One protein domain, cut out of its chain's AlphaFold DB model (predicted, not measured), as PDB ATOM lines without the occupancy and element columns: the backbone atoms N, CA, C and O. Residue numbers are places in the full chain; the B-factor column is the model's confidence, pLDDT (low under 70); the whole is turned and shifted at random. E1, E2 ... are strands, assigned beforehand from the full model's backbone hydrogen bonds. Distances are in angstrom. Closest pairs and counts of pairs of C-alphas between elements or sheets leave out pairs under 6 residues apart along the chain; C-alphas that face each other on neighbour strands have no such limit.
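AT A GLANCE: This is residues 264 to 303 of the 303 residues of an uncharacterized protein of Fulvimonas soli (UniProt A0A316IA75). A small three-stranded sheet, E1-E2-E3, and a longer two-stranded hairpin, E4-E5, make two separate parts joined where E3 runs on into E4. The hairpin's tip, residues 289 to 294, sticks out. The 40 printed residues hold five named strands, E1 to E5 along the chain, in antiparallel sheets: all strand, loose, with radius of gyration of the C-alphas 12.9 A and spans 39 by 25 by 10 A.

HOW THE PARTS SIT: Start at E2, residues 271 to 274, inner strand of a meander, each strand the antiparallel neighbour of the one before. It forms hairpins with E1, residues 265 to 268 (N 266 to O 273, 2.9 A), and E3, residues 280 to 282 (N 281 to O 272, 2.7 A), within hydrogen-bond range. E3 is apart from E4, residues 285 to 290, but runs on into it at 54 degrees. E4 and E5, residues 293 to 298, form an antiparallel hairpin; N 288 and O 295, 2.9 A apart, are within hydrogen-bond range.

IN THESE COORDINATES: Find C-alpha 265 at (-15.098, -16.989, -9.743), where E1 begins. E1, E2 and E3 measure 9.4, 10.1 and 5.7 A, E4 15.8 A; E5, 16.6 A, ends at C-alpha 298, (-34.778, -20.902, -17.503).

THE WHOLE: The farthest C-alphas, of Ile 276 and His 291, are 39.9 A apart. The printed part has no cut, its four links are tight, and residues 301 to 303 have pLDDT under 70.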
ATOM      1  N   THR A 264     -12.106 -14.496  -8.004       85.75
ATOM      2  CA  THR A 264     -12.965 -15.239  -7.065       85.75
ATOM      3  C   THR A 264     -13.784 -16.336  -7.750       85.75
ATOM      4  O   THR A 264     -13.882 -17.455  -7.251       85.75
ATOM      5  N   LEU A 265     -14.315 -16.044  -8.944       89.94
ATOM      6  CA  LEU A 265     -15.098 -16.989  -9.743       89.94
ATOM      7  C   LEU A 265     -14.388 -17.374 -11.044       89.94
ATOM      8  O   LEU A 265     -13.925 -16.520 -11.812       89.94
ATOM      9  N   GLN A 266     -14.410 -18.667 -11.366       89.00
ATOM     10  CA  GLN A 266     -13.962 -19.200 -12.649       89.00
ATOM     11  C   GLN A 266     -15.132 -19.764 -13.447       89.00
ATOM     12  O   GLN A 266     -15.870 -20.627 -12.989       89.00
ATOM     13  N   ARG A 267     -15.274 -19.314 -14.695       89.94
ATOM     14  CA  ARG A 267     -16.262 -19.882 -15.613       89.94
ATOM     15  C   ARG A 267     -15.897 -21.330 -15.953       89.94
ATOM     16  O   ARG A 267     -14.778 -21.583 -16.402       89.94
ATOM     17  N   VAL A 268     -16.866 -22.229 -15.827       90.62
ATOM     18  CA  VAL A 268     -16.759 -23.652 -16.181       90.62
ATOM     19  C   VAL A 268     -17.920 -24.067 -17.090       90.62
ATOM     20  O   VAL A 268     -18.819 -23.271 -17.389       90.62
ATOM     21  N   ALA A 269     -17.903 -25.309 -17.577       86.81
ATOM     22  CA  ALA A 269     -19.077 -25.881 -18.227       86.81
ATOM     23  C   ALA A 269     -20.239 -25.923 -17.223       86.81
ATOM     24  O   ALA A 269     -20.068 -26.357 -16.091       86.81
ATOM     25  N   GLY A 270     -21.407 -25.421 -17.621       86.75
ATOM     26  CA  GLY A 270     -22.593 -25.433 -16.766       86.75
ATOM     27  C   GLY A 270     -22.660 -24.351 -15.682       86.75
ATOM     28  O   GLY A 270     -23.666 -24.318 -14.986       86.75
ATOM     29  N   GLY A 271     -21.689 -23.436 -15.550       92.69
ATOM     30  CA  GLY A 271     -21.766 -22.400 -14.513       92.69
ATOM     31  C   GLY A 271     -20.468 -21.650 -14.224       92.69
ATOM     32  O   GLY A 271     -19.634 -21.426 -15.110       92.69
ATOM     33  N   PHE A 272     -20.324 -21.241 -12.968       93.75
ATOM     34  CA  PHE A 272     -19.117 -20.652 -12.394       93.75
ATOM     35  C   PHE A 272     -18.747 -21.414 -11.127       93.75
ATOM     36  O   PHE A 272     -19.634 -21.810 -10.393       93.75
ATOM     37  N   VAL A 273     -17.462 -21.621 -10.872       91.38
ATOM     38  CA  VAL A 273     -16.977 -22.218  -9.623       91.38
ATOM     39  C   VAL A 273     -16.318 -21.136  -8.789       91.38
ATOM     40  O   VAL A 273     -15.521 -20.354  -9.320       91.38
ATOM     41  N   HIS A 274     -16.647 -21.104  -7.502       88.94
ATOM     42  CA  HIS A 274     -15.946 -20.310  -6.511       88.94
ATOM     43  C   HIS A 274     -14.585 -20.945  -6.235       88.94
ATOM     44  O   HIS A 274     -14.500 -22.080  -5.784       88.94
ATOM     45  N   LEU A 275     -13.497 -20.240  -6.539       84.19
ATOM     46  CA  LEU A 275     -12.168 -20.858  -6.538       84.19
ATOM     47  C   LEU A 275     -11.589 -21.113  -5.145       84.19
ATOM     48  O   LEU A 275     -10.685 -21.933  -5.029       84.19
ATOM     49  N   ILE A 276     -12.108 -20.435  -4.119       79.56
ATOM     50  CA  ILE A 276     -11.774 -20.723  -2.718       79.56
ATOM     51  C   ILE A 276     -12.629 -21.904  -2.243       79.56
ATOM     52  O   ILE A 276     -12.121 -23.011  -2.163       79.56
ATOM     53  N   THR A 277     -13.937 -21.718  -2.047       82.19
ATOM     54  CA  THR A 277     -14.839 -22.749  -1.492       82.19
ATOM     55  C   THR A 277     -15.055 -23.991  -2.369       82.19
ATOM     56  O   THR A 277     -15.545 -25.001  -1.877       82.19
ATOM     57  N   GLY A 278     -14.742 -23.945  -3.667       84.38
ATOM     58  CA  GLY A 278     -15.015 -25.031  -4.618       84.38
ATOM     59  C   GLY A 278     -16.480 -25.132  -5.062       84.38
ATOM     60  O   GLY A 278     -16.807 -25.949  -5.924       84.38
ATOM     61  N   GLU A 279     -17.358 -24.288  -4.522       88.31
ATOM     62  CA  GLU A 279     -18.792 -24.334  -4.779       88.31
ATOM     63  C   GLU A 279     -19.131 -24.004  -6.241       88.31
ATOM     64  O   GLU A 279     -18.598 -23.059  -6.834       88.31
ATOM     65  N   LEU A 280     -20.049 -24.773  -6.832       90.38
ATOM     66  CA  LEU A 280     -20.580 -24.517  -8.165       90.38
ATOM     67  C   LEU A 280     -21.798 -23.591  -8.084       90.38
ATOM     68  O   LEU A 280     -22.817 -23.949  -7.513       90.38
ATOM     69  N   LEU A 281     -21.723 -22.461  -8.783       91.62
ATOM     70  CA  LEU A 281     -22.848 -21.611  -9.164       91.62
ATOM     71  C   LEU A 281     -23.409 -22.110 -10.506       91.62
ATOM     72  O   LEU A 281     -22.868 -21.754 -11.571       91.62
ATOM     73  N   PRO A 282     -24.447 -22.964 -10.512       91.69
ATOM     74  CA  PRO A 282     -24.970 -23.525 -11.743       91.69
ATOM     75  C   PRO A 282     -25.628 -22.430 -12.578       91.69
ATOM     76  O   PRO A 282     -26.309 -21.536 -12.085       91.69
ATOM     77  N   THR A 283     -25.473 -22.515 -13.895       91.31
ATOM     78  CA  THR A 283     -26.211 -21.621 -14.775       91.31
ATOM     79  C   THR A 283     -27.712 -21.909 -14.657       91.31
ATOM     80  O   THR A 283     -28.114 -23.077 -14.773       91.31
ATOM     81  N   PRO A 284     -28.559 -20.873 -14.517       91.62
ATOM     82  CA  PRO A 284     -30.009 -21.050 -14.480       91.62
ATOM     83  C   PRO A 284     -30.592 -21.305 -15.878       91.62
ATOM     84  O   PRO A 284     -31.804 -21.430 -16.030       91.62
ATOM     85  N   TRP A 285     -29.748 -21.378 -16.915       90.81
ATOM     86  CA  TRP A 285     -30.162 -21.480 -18.310       90.81
ATOM     87  C   TRP A 285     -29.827 -22.844 -18.917       90.81
ATOM     88  O   TRP A 285     -28.694 -23.316 -18.838       90.81
ATOM     89  N   ARG A 286     -30.785 -23.449 -19.617       90.38
ATOM     90  CA  ARG A 286     -30.547 -24.498 -20.612       90.38
ATOM     91  C   ARG A 286     -30.467 -23.845 -21.990       90.38
ATOM     92  O   ARG A 286     -31.331 -23.041 -22.336       90.38
ATOM     93  N   ILE A 287     -29.433 -24.173 -22.758       89.44
ATOM     94  CA  ILE A 287     -29.232 -23.647 -24.113       89.44
ATOM     95  C   ILE A 287     -29.553 -24.744 -25.125       89.44
ATOM     96  O   ILE A 287     -28.998 -25.834 -25.035       89.44
ATOM     97  N   ASP A 288     -30.419 -24.428 -26.081       89.88
ATOM     98  CA  ASP A 288     -30.661 -25.223 -27.284       89.88
ATOM     99  C   ASP A 288     -30.132 -24.464 -28.506       89.88
ATOM    100  O   ASP A 288     -30.329 -23.252 -28.636       89.88
ATOM    101  N   VAL A 289     -29.447 -25.176 -29.395       88.94
ATOM    102  CA  VAL A 289     -28.963 -24.643 -30.669       88.94
ATOM    103  C   VAL A 289     -29.483 -25.553 -31.770       88.94
ATOM    104  O   VAL A 289     -28.862 -26.557 -32.101       88.94
ATOM    105  N   SER A 290     -30.619 -25.184 -32.351       85.94
ATOM    106  CA  SER A 290     -31.284 -25.959 -33.398       85.94
ATOM    107  C   SER A 290     -31.589 -25.067 -34.601       85.94
ATOM    108  O   SER A 290     -32.025 -23.922 -34.455       85.94
ATOM    109  N   HIS A 291     -31.304 -25.569 -35.808       82.56
ATOM    110  CA  HIS A 291     -31.525 -24.862 -37.081       82.56
ATOM    111  C   HIS A 291     -30.900 -23.449 -37.141       82.56
ATOM    112  O   HIS A 291     -31.471 -22.517 -37.702       82.56
ATOM    113  N   GLY A 292     -29.727 -23.258 -36.523       76.00
ATOM    114  CA  GLY A 292     -29.032 -21.962 -36.489       76.00
ATOM    115  C   GLY A 292     -29.636 -20.922 -35.536       76.00
ATOM    116  O   GLY A 292     -29.142 -19.793 -35.477       76.00
ATOM    117  N   VAL A 293     -30.662 -21.292 -34.764       83.19
ATOM    118  CA  VAL A 293     -31.297 -20.449 -33.747       83.19
ATOM    119  C   VAL A 293     -30.804 -20.870 -32.367       83.19
ATOM    120  O   VAL A 293     -30.826 -22.047 -32.020       83.19
ATOM    121  N   VAL A 294     -30.371 -19.896 -31.564       90.44
ATOM    122  CA  VAL A 294     -29.968 -20.125 -30.170       90.44
ATOM    123  C   VAL A 294     -31.144 -19.773 -29.262       90.44
ATOM    124  O   VAL A 294     -31.574 -18.619 -29.224       90.44
ATOM    125  N   ARG A 295     -31.659 -20.753 -28.519       91.31
ATOM    126  CA  ARG A 295     -32.749 -20.584 -27.547       91.31
ATOM    127  C   ARG A 295     -32.231 -20.826 -26.136       91.31
ATOM    128  O   ARG A 295     -31.470 -21.759 -25.897       91.31
ATOM    129  N   ALA A 296     -32.641 -19.979 -25.200       90.25
ATOM    130  CA  ALA A 296     -32.348 -20.124 -23.781       90.25
ATOM    131  C   ALA A 296     -33.641 -20.340 -22.983       90.25
ATOM    132  O   ALA A 296     -34.611 -19.585 -23.115       90.25
ATOM    133  N   TYR A 297     -33.641 -21.359 -22.131       90.75
ATOM    134  CA  TYR A 297     -34.742 -21.725 -21.240       90.75
ATOM    135  C   TYR A 297     -34.271 -21.571 -19.799       90.75
ATOM    136  O   TYR A 297     -33.168 -22.006 -19.480       90.75
ATOM    137  N   ARG A 298     -35.073 -20.943 -18.938       89.12
ATOM    138  CA  ARG A 298     -34.778 -20.902 -17.503       89.12
ATOM    139  C   ARG A 298     -35.148 -22.266 -16.913       89.12
ATOM    140  O   ARG A 298     -36.227 -22.769 -17.208       89.12
ATOM    141  N   LYS A 299     -34.246 -22.873 -16.139       85.56
ATOM    142  CA  LYS A 299     -34.416 -24.232 -15.597       85.56
ATOM    143  C   LYS A 299     -35.607 -24.351 -14.639       85.56
ATOM    144  O   LYS A 299     -36.277 -25.369 -14.659       85.56
ATOM    145  N   GLU A 300     -35.906 -23.302 -13.875       71.81
ATOM    146  CA  GLU A 300     -37.041 -23.251 -12.933       71.81
ATOM    147  C   GLU A 300     -38.421 -23.310 -13.615       71.81
ATOM    148  O   GLU A 300     -39.411 -23.599 -12.964       71.81
ATOM    149  N   THR A 301     -38.513 -23.040 -14.921       53.38
ATOM    150  CA  THR A 301     -39.790 -22.986 -15.663       53.38
ATOM    151  C   THR A 301     -40.082 -24.284 -16.430       53.38
ATOM    152  O   THR A 301     -40.767 -24.250 -17.448       53.38
ATOM    153  N   MET A 302     -39.478 -25.405 -16.018       46.22
ATOM    154  CA  MET A 302     -39.599 -26.722 -16.670       46.22
ATOM    155  C   MET A 302     -40.205 -27.807 -15.756       46.22
ATOM    156  O   MET A 302     -39.957 -28.988 -15.989       46.22
ATOM    157  N   GLN A 303     -40.971 -27.410 -14.735       36.00
ATOM    158  CA  GLN A 303     -41.927 -28.292 -14.045       36.00
ATOM    159  C   GLN A 303     -43.284 -28.207 -14.742       36.00
ATOM    160  O   GLN A 303     -43.953 -29.256 -14.822       36.00
TER     161      GLN A 303